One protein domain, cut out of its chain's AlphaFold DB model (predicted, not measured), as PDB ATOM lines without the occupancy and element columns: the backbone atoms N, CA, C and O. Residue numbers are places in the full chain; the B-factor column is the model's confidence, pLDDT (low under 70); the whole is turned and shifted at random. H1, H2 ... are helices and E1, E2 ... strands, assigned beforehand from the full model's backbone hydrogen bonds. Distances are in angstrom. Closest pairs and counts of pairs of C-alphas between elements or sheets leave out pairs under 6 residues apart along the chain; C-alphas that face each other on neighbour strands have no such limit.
ATOM      1  N   ILE A   3     208.945 248.533 207.395       91.50
ATOM      2  CA  ILE A   3     209.147 248.914 208.794       91.50
ATOM      3  C   ILE A   3     210.100 247.912 209.437       91.50
ATOM      4  O   ILE A   3     209.878 246.704 209.359       91.50
ATOM      5  N   TYR A   4     211.152 248.417 210.070       93.06
ATOM      6  CA  TYR A   4     212.121 247.630 210.816       93.06
ATOM      7  C   TYR A   4     211.835 247.754 212.306       93.06
ATOM      8  O   TYR A   4     211.681 248.858 212.832       93.06
ATOM      9  N   ILE A   5     211.761 246.604 212.967       90.12
ATOM     10  CA  ILE A   5     211.496 246.479 214.390       90.12
ATOM     11  C   ILE A   5     212.642 245.691 215.024       90.12
ATOM     12  O   ILE A   5     212.896 244.559 214.622       90.12
ATOM     13  N   ASP A   6     213.305 246.257 216.028       91.12
ATOM     14  CA  ASP A   6     214.181 245.524 216.943       91.12
ATOM     15  C   ASP A   6     213.472 245.361 218.294       91.12
ATOM     16  O   ASP A   6     213.317 246.302 219.080       91.12
ATOM     17  N   ARG A   7     212.983 244.146 218.542       85.44
ATOM     18  CA  ARG A   7     212.238 243.799 219.751       85.44
ATOM     19  C   ARG A   7     213.113 243.837 220.999       85.44
ATOM     20  O   ARG A   7     212.564 244.126 222.068       85.44
ATOM     21  N   ASP A   8     214.417 243.597 220.872       85.12
ATOM     22  CA  ASP A   8     215.358 243.543 221.998       85.12
ATOM     23  C   ASP A   8     215.492 244.925 222.675       85.12
ATOM     24  O   ASP A   8     215.891 245.025 223.833       85.12
ATOM     25  N   LEU A   9     215.086 245.999 221.984       89.00
ATOM     26  CA  LEU A   9     215.065 247.373 222.502       89.00
ATOM     27  C   LEU A   9     213.797 247.720 223.303       89.00
ATOM     28  O   LEU A   9     213.705 248.801 223.885       89.00
ATOM     29  N   CYS A  10     212.786 246.847 223.321       84.38
ATOM     30  CA  CYS A  10     211.528 247.082 224.030       84.38
ATOM     31  C   CYS A  10     211.456 246.257 225.321       84.38
ATOM     32  O   CYS A  10     211.784 245.077 225.353       84.38
ATOM     33  N   THR A  11     210.934 246.847 226.391       81.94
ATOM     34  CA  THR A  11     210.702 246.158 227.675       81.94
ATOM     35  C   THR A  11     209.250 245.709 227.861       81.94
ATOM     36  O   THR A  11     208.885 245.190 228.913       81.94
ATOM     37  N   GLY A  12     208.395 245.908 226.851       79.31
ATOM     38  CA  GLY A  12     206.988 245.509 226.895       79.31
ATOM     39  C   GLY A  12     206.814 243.994 227.008       79.31
ATOM     40  O   GLY A  12     207.671 243.229 226.580       79.31
ATOM     41  N   SER A  13     205.688 243.542 227.559       80.62
ATOM     42  CA  SER A  13     205.333 242.118 227.575       80.62
ATOM     43  C   SER A  13     204.842 241.638 226.203       80.62
ATOM     44  O   SER A  13     204.523 242.439 225.321       80.62
ATOM     45  N   LEU A  14     204.739 240.322 226.007       74.50
ATOM     46  CA  LEU A  14     204.243 239.752 224.752       74.50
ATOM     47  C   LEU A  14     202.819 240.235 224.383       74.50
ATOM     48  O   LEU A  14     202.648 240.724 223.265       74.50
ATOM     49  N   PRO A  15     201.822 240.249 225.296       77.31
ATOM     50  CA  PRO A  15     200.497 240.803 224.990       77.31
ATOM     51  C   PRO A  15     200.533 242.289 224.623       77.31
ATOM     52  O   PRO A  15     199.712 242.769 223.841       77.31
ATOM     53  N   PHE A  16     201.481 243.035 225.194       82.00
ATOM     54  CA  PHE A  16     201.695 244.426 224.827       82.00
ATOM     55  C   PHE A  16     202.223 244.539 223.389       82.00
ATOM     56  O   PHE A  16     201.713 245.342 222.607       82.00
ATOM     57  N   CYS A  17     203.206 243.711 223.031       77.56
ATOM     58  CA  CYS A  17     203.784 243.667 221.691       77.56
ATOM     59  C   CYS A  17     202.733 243.315 220.629       77.56
ATOM     60  O   CYS A  17     202.664 243.993 219.611       77.56
ATOM     61  N   VAL A  18     201.873 242.329 220.906       76.38
ATOM     62  CA  VAL A  18     200.756 241.920 220.035       76.38
ATOM     63  C   VAL A  18     199.840 243.100 219.706       76.38
ATOM     64  O   VAL A  18     199.589 243.386 218.538       76.38
ATOM     65  N   ARG A  19     199.392 243.839 220.730       80.75
ATOM     66  CA  ARG A  19     198.518 245.009 220.540       80.75
ATOM     67  C   ARG A  19     199.219 246.150 219.810       80.75
ATOM     68  O   ARG A  19     198.628 246.781 218.942       80.75
ATOM     69  N   CYS A  20     200.480 246.409 220.156       83.75
ATOM     70  CA  CYS A  20     201.278 247.442 219.503       83.75
ATOM     71  C   CYS A  20     201.484 247.134 218.015       83.75
ATOM     72  O   CYS A  20     201.396 248.037 217.188       83.75
ATOM     73  N   PHE A  21     201.745 245.869 217.679       82.19
ATOM     74  CA  PHE A  21     201.924 245.427 216.303       82.19
ATOM     75  C   PHE A  21     200.623 245.535 215.504       82.19
ATOM     76  O   PHE A  21     200.648 246.068 214.400       82.19
ATOM     77  N   ALA A  22     199.490 245.099 216.066       80.12
ATOM     78  CA  ALA A  22     198.183 245.220 215.418       80.12
ATOM     79  C   ALA A  22     197.853 246.682 215.073       80.12
ATOM     80  O   ALA A  22     197.550 246.994 213.924       80.12
ATOM     81  N   PHE A  23     198.026 247.595 216.034       84.44
ATOM     82  CA  PHE A  23     197.807 249.020 215.787       84.44
ATOM     83  C   PHE A  23     198.781 249.581 214.742       84.44
ATOM     84  O   PHE A  23     198.390 250.382 213.902       84.44
ATOM     85  N   LEU A  24     200.052 249.164 214.749       85.12
ATOM     86  CA  LEU A  24     201.026 249.589 213.738       85.12
ATOM     87  C   LEU A  24     200.690 249.035 212.340       85.12
ATOM     88  O   LEU A  24     200.912 249.710 211.339       85.12
ATOM     89  N   ALA A  25     200.134 247.827 212.249       80.94
ATOM     90  CA  ALA A  25     199.650 247.266 210.991       80.94
ATOM     91  C   ALA A  25     198.451 248.052 210.439       80.94
ATOM     92  O   ALA A  25     198.356 248.228 209.224       80.94
ATOM     93  N   GLU A  26     197.585 248.583 211.303       82.50
ATOM     94  CA  GLU A  26     196.484 249.481 210.933       82.50
ATOM     95  C   GLU A  26     196.984 250.882 210.553       82.50
ATOM     96  O   GLU A  26     196.652 251.422 209.493       82.50
ATOM     97  N   HIS A  27     197.877 251.428 211.379       85.56
ATOM     98  CA  HIS A  27     198.405 252.784 211.306       85.56
ATOM     99  C   HIS A  27     199.949 252.775 211.260       85.56
ATOM    100  O   HIS A  27     200.603 253.078 212.260       85.56
ATOM    101  N   PRO A  28     200.566 252.508 210.090       80.38
ATOM    102  CA  PRO A  28     202.017 252.318 209.933       80.38
ATOM    103  C   PRO A  28     202.869 253.533 210.306       80.38
ATOM    104  O   PRO A  28     204.066 253.405 210.531       80.38
ATOM    105  N   LEU A  29     202.245 254.711 210.348       84.19
ATOM    106  CA  LEU A  29     202.853 255.988 210.728       84.19
ATOM    107  C   LEU A  29     202.250 256.560 212.023       84.19
ATOM    108  O   LEU A  29     202.540 257.694 212.385       84.19
ATOM    109  N   GLY A  30     201.367 255.811 212.691       79.31
ATOM    110  CA  GLY A  30     200.627 256.265 213.872       79.31
ATOM    111  C   GLY A  30     201.308 255.945 215.202       79.31
ATOM    112  O   GLY A  30     200.774 256.285 216.253       79.31
ATOM    113  N   VAL A  31     202.457 255.267 215.174       79.81
ATOM    114  CA  VAL A  31     203.159 254.795 216.370       79.81
ATOM    115  C   VAL A  31     204.639 255.083 216.240       79.81
ATOM    116  O   VAL A  31     205.276 254.651 215.284       79.81
ATOM    117  N   ASP A  32     205.185 255.747 217.252       81.50
ATOM    118  CA  ASP A  32     206.619 255.945 217.419       81.50
ATOM    119  C   ASP A  32     207.072 255.235 218.699       81.50
ATOM    120  O   ASP A  32     206.560 255.495 219.795       81.50
ATOM    121  N   ARG A  33     207.955 254.241 218.557       85.19
ATOM    122  CA  ARG A  33     208.400 253.379 219.661       85.19
ATOM    123  C   ARG A  33     209.882 253.076 219.543       85.19
ATOM    124  O   ARG A  33     210.347 252.866 218.432       85.19
ATOM    125  N   PRO A  34     210.589 252.886 220.675       86.31
ATOM    126  CA  PRO A  34     212.017 252.557 220.667       86.31
ATOM    127  C   PRO A  34     212.379 251.302 219.868       86.31
ATOM    128  O   PRO A  34     213.484 251.203 219.351       86.31
ATOM    129  N   CYS A  35     211.458 250.338 219.763       88.69
ATOM    130  CA  CYS A  35     211.675 249.154 218.941       88.69
ATOM    131  C   CYS A  35     211.493 249.401 217.445       88.69
ATOM    132  O   CYS A  35     211.929 248.561 216.678       88.69
ATOM    133  N   ILE A  36     210.871 250.493 217.002       92.00
ATOM    134  CA  ILE A  36     210.748 250.832 215.580       92.00
ATOM    135  C   ILE A  36     212.012 251.595 215.193       92.00
ATOM    136  O   ILE A  36     212.163 252.775 215.490       92.00
ATOM    137  N   THR A  37     212.951 250.904 214.558       94.06
ATOM    138  CA  THR A  37     214.287 251.454 214.292       94.06
ATOM    139  C   THR A  37     214.369 252.178 212.957       94.06
ATOM    140  O   THR A  37     215.220 253.049 212.780       94.06
ATOM    141  N   GLN A  38     213.499 251.834 212.003       93.56
ATOM    142  CA  GLN A  38     213.487 252.461 210.686       93.56
ATOM    143  C   GLN A  38     212.143 252.275 209.977       93.56
ATOM    144  O   GLN A  38     211.565 251.190 209.981       93.56
ATOM    145  N   ILE A  39     211.693 253.318 209.279       92.19
ATOM    146  CA  ILE A  39     210.566 253.258 208.345       92.19
ATOM    147  C   ILE A  39     211.059 253.723 206.975       92.19
ATOM    148  O   ILE A  39     211.573 254.830 206.826       92.19
ATOM    149  N   LEU A  40     210.904 252.870 205.968       93.12
ATOM    150  CA  LEU A  40     211.172 253.175 204.569       93.12
ATOM    151  C   LEU A  40     209.847 253.269 203.818       93.12
ATOM    152  O   LEU A  40     209.109 252.290 203.665       93.12
ATOM    153  N   LEU A  41     209.546 254.466 203.332       89.44
ATOM    154  CA  LEU A  41     208.387 254.695 202.483       89.44
ATOM    155  C   LEU A  41     208.642 254.101 201.092       89.44
ATOM    156  O   LEU A  41     209.764 254.099 200.589       89.44
ATOM    157  N   ASN A  42     207.592 253.576 200.473       81.75
ATOM    158  CA  ASN A  42     207.589 253.190 199.066       81.75
ATOM    159  C   ASN A  42     206.241 253.609 198.454       81.75
ATOM    160  O   ASN A  42     205.328 253.993 199.183       81.75
ATOM    161  N   ASN A  43     206.111 253.492 197.135       79.69
ATOM    162  CA  ASN A  43     204.887 253.865 196.416       79.69
ATOM    163  C   ASN A  43     203.868 252.710 196.330       79.69
ATOM    164  O   ASN A  43     202.952 252.767 195.519       79.69
ATOM    165  N   GLY A  44     204.065 251.628 197.093       79.25
ATOM    166  CA  GLY A  44     203.243 250.418 197.036       79.25
ATOM    167  C   GLY A  44     202.261 250.315 198.202       79.25
ATOM    168  O   GLY A  44     202.508 250.843 199.286       79.25
ATOM    169  N   GLU A  45     201.172 249.577 197.989       83.56
ATOM    170  CA  GLU A  45     200.096 249.385 198.977       83.56
ATOM    171  C   GLU A  45     200.436 248.355 200.067       83.56
ATOM    172  O   GLU A  45     199.798 248.308 201.119       83.56
ATOM    173  N   THR A  46     201.462 247.534 199.834       87.81
ATOM    174  CA  THR A  46     201.908 246.517 200.787       87.81
ATOM    175  C   THR A  46     202.720 247.125 201.924       87.81
ATOM    176  O   THR A  46     203.457 248.100 201.743       87.81
ATOM    177  N   VAL A  47     202.637 246.527 203.109       87.06
ATOM    178  CA  VAL A  47     203.478 246.873 204.260       87.06
ATOM    179  C   VAL A  47     204.328 245.668 204.628       87.06
ATOM    180  O   VAL A  47     203.805 244.607 204.951       87.06
ATOM    181  N   THR A  48     205.643 245.833 204.585       89.62
ATOM    182  CA  THR A  48     206.598 244.800 204.985       89.62
ATOM    183  C   THR A  48     207.167 245.117 206.360       89.62
ATOM    184  O   THR A  48     207.783 246.161 206.545       89.62
ATOM    185  N   PHE A  49     207.028 244.202 207.306       87.19
ATOM    186  CA  PHE A  49     207.682 244.236 208.606       87.19
ATOM    187  C   PHE A  49     208.937 243.370 208.578       87.19
ATOM    188  O   PHE A  49     208.888 242.225 208.137       87.19
ATOM    189  N   VAL A  50     210.053 243.911 209.059       90.50
ATOM    190  CA  VAL A  50     211.282 243.168 209.352       90.50
ATOM    191  C   VAL A  50     211.499 243.240 210.850       90.50
ATOM    192  O   VAL A  50     211.757 244.315 211.380       90.50
ATOM    193  N   ILE A  51     211.360 242.113 211.532       85.88
ATOM    194  CA  ILE A  51     211.351 242.034 212.989       85.88
ATOM    195  C   ILE A  51     212.565 241.227 213.430       85.88
ATOM    196  O   ILE A  51     212.688 240.062 213.059       85.88
ATOM    197  N   ARG A  52     213.441 241.842 214.223       88.00
ATOM    198  CA  ARG A  52     214.573 241.194 214.883       88.00
ATOM    199  C   ARG A  52     214.240 240.949 216.350       88.00
ATOM    200  O   ARG A  52     213.707 241.841 217.008       88.00
ATOM    201  N   THR A  53     214.550 239.761 216.851       82.56
ATOM    202  CA  THR A  53     214.389 239.405 218.266       82.56
ATOM    203  C   THR A  53     215.309 238.242 218.599       82.56
ATOM    204  O   THR A  53     215.375 237.290 217.830       82.56
ATOM    205  N   GLU A  54     216.036 238.313 219.711       82.06
ATOM    206  CA  GLU A  54     216.907 237.220 220.185       82.06
ATOM    207  C   GLU A  54     217.907 236.705 219.123       82.06
ATOM    208  O   GLU A  54     218.288 235.539 219.105       82.06
ATOM    209  N   GLY A  55     218.336 237.580 218.205       82.88
ATOM    210  CA  GLY A  55     219.227 237.228 217.091       82.88
ATOM    211  C   GLY A  55     218.542 236.624 215.856       82.88
ATOM    212  O   GLY A  55     219.171 236.556 214.802       82.88
ATOM    213  N   GLU A  56     217.262 236.273 215.938       82.94
ATOM    214  CA  GLU A  56     216.434 235.819 214.815       82.94
ATOM    215  C   GLU A  56     215.846 237.020 214.057       82.94
ATOM    216  O   GLU A  56     215.605 238.084 214.634       82.94
ATOM    217  N   THR A  57     215.604 236.872 212.750       86.38
ATOM    218  CA  THR A  57     214.942 237.903 211.932       86.38
ATOM    219  C   THR A  57     213.816 237.313 211.100       86.38
ATOM    220  O   THR A  57     214.015 236.385 210.320       86.38
ATOM    221  N   VAL A  58     212.636 237.915 211.215       83.50
ATOM    222  CA  VAL A  58     211.423 237.532 210.492       83.50
ATOM    223  C   VAL A  58     211.015 238.655 209.553       83.50
ATOM    224  O   VAL A  58     210.992 239.819 209.944       83.50
ATOM    225  N   THR A  59     210.666 238.310 208.313       86.38
ATOM    226  CA  THR A  59     210.076 239.258 207.361       86.38
ATOM    227  C   THR A  59     208.642 238.851 207.050       86.38
ATOM    228  O   THR A  59     208.402 237.734 206.600       86.38
ATOM    229  N   LEU A  60     207.701 239.768 207.259       81.75
ATOM    230  CA  LEU A  60     206.279 239.590 206.979       81.75
ATOM    231  C   LEU A  60     205.825 240.687 206.022       81.75
ATOM    232  O   LEU A  60     206.004 241.863 206.320       81.75
ATOM    233  N   THR A  61     205.226 240.328 204.891       86.44
ATOM    234  CA  THR A  61     204.636 241.304 203.967       86.44
ATOM    235  C   THR A  61     203.130 241.153 203.983       86.44
ATOM    236  O   THR A  61     202.618 240.071 203.716       86.44
ATOM    237  N   LEU A  62     202.439 242.245 204.293       84.19
ATOM    238  CA  LEU A  62     200.989 242.322 204.324       84.19
ATOM    239  C   LEU A  62     200.500 243.105 203.108       84.19
ATOM    240  O   LEU A  62     200.911 244.249 202.894       84.19
ATOM    241  N   ASP A  63     199.611 242.498 202.334       87.19
ATOM    242  CA  ASP A  63     198.785 243.211 201.361       87.19
ATOM    243  C   ASP A  63     197.573 243.877 202.053       87.19
ATOM    244  O   ASP A  63     197.347 243.647 203.248       87.19
ATOM    245  N   PRO A  64     196.803 244.733 201.356       83.44
ATOM    246  CA  PRO A  64     195.663 245.423 201.959       83.44
ATOM    247  C   PRO A  64     194.628 244.486 202.602       83.44
ATOM    248  O   PRO A  64     194.197 244.745 203.723       83.44
ATOM    249  N   ALA A  65     194.289 243.370 201.947       80.69
ATOM    250  CA  ALA A  65     193.317 242.401 202.462       80.69
ATOM    251  C   ALA A  65     193.826 241.699 203.733       80.69
ATOM    252  O   ALA A  65     193.082 241.451 204.680       80.69
ATOM    253  N   THR A  66     195.124 241.412 203.781       75.69
ATOM    254  CA  THR A  66     195.782 240.793 204.931       75.69
ATOM    255  C   THR A  66     195.911 241.779 206.092       75.69
ATOM    256  O   THR A  66     195.750 241.384 207.245       75.69
ATOM    257  N   ARG A  67     196.150 243.072 205.821       75.00
ATOM    258  CA  ARG A  67     196.159 244.121 206.857       75.00
ATOM    259  C   ARG A  67     194.808 244.233 207.551       75.00
ATOM    260  O   ARG A  67     194.788 244.317 208.772       75.00
ATOM    261  N   GLU A  68     193.712 244.177 206.798       76.88
ATOM    262  CA  GLU A  68     192.362 244.178 207.366       76.88
ATOM    263  C   GLU A  68     192.158 242.994 208.317       76.88
ATOM    264  O   GLU A  68     191.717 243.177 209.447       76.88
ATOM    265  N   ARG A  69     192.613 241.797 207.931       70.56
ATOM    266  CA  ARG A  69     192.554 240.613 208.800       70.56
ATOM    267  C   ARG A  69     193.405 240.730 210.068       70.56
ATOM    268  O   ARG A  69     192.946 240.285 211.112       70.56
ATOM    269  N   VAL A  70     194.592 241.359 210.029       70.94
ATOM    270  CA  VAL A  70     195.401 241.611 211.251       70.94
ATOM    271  C   VAL A  70     194.602 242.409 212.281       70.94
ATOM    272  O   VAL A  70     194.713 242.145 213.477       70.94
ATOM    273  N   ILE A  71     193.834 243.398 211.820       68.88
ATOM    274  CA  ILE A  71     193.078 244.312 212.682       68.88
ATOM    275  C   ILE A  71     191.972 243.549 213.415       68.88
ATOM    276  O   ILE A  71     191.788 243.732 214.618       68.88
ATOM    277  N   THR A  72     191.260 242.673 212.704       69.75
ATOM    278  CA  THR A  72     190.097 241.954 213.238       69.75
ATOM    279  C   THR A  72     190.460 240.671 213.981       69.75
ATOM    280  O   THR A  72     189.839 240.357 214.994       69.75
ATOM    281  N   GLU A  73     191.431 239.910 213.472       69.25
ATOM    282  CA  GLU A  73     191.756 238.554 213.945       69.25
ATOM    283  C   GLU A  73     192.990 238.522 214.860       69.25
ATOM    284  O   GLU A  73     193.175 237.553 215.590       69.25
ATOM    285  N   GLY A  74     193.812 239.575 214.855       64.69
ATOM    286  CA  GLY A  74     195.134 239.556 215.472       64.69
ATOM    287  C   GLY A  74     196.207 239.025 214.518       64.69
ATOM    288  O   GLY A  74     195.956 238.291 213.563       64.69
ATOM    289  N   TRP A  75     197.448 239.450 214.733       65.44
ATOM    290  CA  TRP A  75     198.569 239.115 213.849       65.44
ATOM    291  C   TRP A  75     198.993 237.641 213.910       65.44
ATOM    292  O   TRP A  75     199.568 237.137 212.948       65.44
ATOM    293  N   ASP A  76     198.694 236.949 215.008       62.69
ATOM    294  CA  ASP A  76     198.935 235.519 215.218       62.69
ATOM    295  C   ASP A  76     198.181 234.637 214.213       62.69
ATOM    296  O   ASP A  76     198.668 233.564 213.864       62.69
ATOM    297  N   ALA A  77     197.072 235.125 213.652       61.34
ATOM    298  CA  ALA A  77     196.351 234.462 212.565       61.34
ATOM    299  C   ALA A  77     197.094 234.499 211.208       61.34
ATOM    300  O   ALA A  77     196.685 233.830 210.257       61.34
ATOM    301  N   LEU A  78     198.164 235.298 211.091       57.31
ATOM    302  CA  LEU A  78     198.806 235.640 209.817       57.31
ATOM    303  C   LEU A  78     200.305 235.341 209.765       57.31
ATOM    304  O   LEU A  78     200.896 235.385 208.683       57.31
TER     305      LEU A  78
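AT A GLANCE: This is residues 3 to 78 of the 88 residues of an uncharacterized protein of Thermoflexus hugenholtzii JAD2 (UniProt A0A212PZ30). What does the model look like at first sight? A twisted sheet of four strands, E2, E1, E3 and E4, makes a wall, and two helices, H1 and H2, stand together to one side of it, each only grazing the sheet. How many parts are there, and in which order? The printed part has 76 residues with four named strands and two named helices, in the order E1 H1 E2 E3 E4 H2; the sheet is mixed, in the order E2 E1 E3 E4, and the class is mixed, helices and strands. How is the whole shaped? It is compact, with a radius of gyration of the C-alphas of 11.8 A, and rounded, spanning 30 by 26 by 23 A.

HOW THE PARTS SIT: How are the inner strands paired? E1, residues 3 to 6, and E3, residues 47 to 53, are parallel at 10 degrees, with N 5 and O 50 within hydrogen-bond range at 2.8 A. What stands at the edges? The edge strand E2, residues 36 to 40, is antiparallel to E1 at 160 degrees, with N 4 and O 38 2.8 A apart. The edge strand E4, residues 56 to 62, forms a hairpin with E3, antiparallel at 164 degrees, with N 49 and O 60 2.7 A apart; E2 and E4 are apart. How do the helices stand? H1, residues 14 to 26, touches H2, residues 64 to 73, with its residues 22 to 26 alone; the closest C-alphas are those of Ala 22 and Ile 71, 5.9 A apart, and the helices run opposite ways at 36 degrees, a tilt only just steep. H1 only grazes the sheet with residues 21 to 25, and H2 only grazes it with residues 64 to 70. In H1 and H2 every O i to N i+4 pair is within hydrogen-bond range.

IN THESE COORDINATES: Where are the longer strands? E3 runs 19.3 A from C-alpha 47 to C-alpha 53, and E4 runs 19.8 A from C-alpha 56 at (216.434, 235.819, 214.815) to C-alpha 62. How long are E1 and E2? E1 measures 10.2 A from C-alpha 3 at (209.147, 248.914, 208.794), and E2 measures 11.3 A. Where are the helices? H1 is 18.6 A long, and H2 is 14.4 A long and ends with C-alpha 73 at (191.756, 238.554, 213.945).

THE WHOLE: How large is it? The two C-alphas farthest apart, those of Ser 13 and Asn 43, are 33.3 A apart. Is the printed part whole? It runs from residue 3 to residue 78 without a cut; the links E3 to E4 and E4 to H2 are tight, the others short, and no link is long. Where is confidence low? The mean pLDDT of the printed part is 81.9, and residues 71 to 78, of which 71 to 73 belong to H2, are under 70.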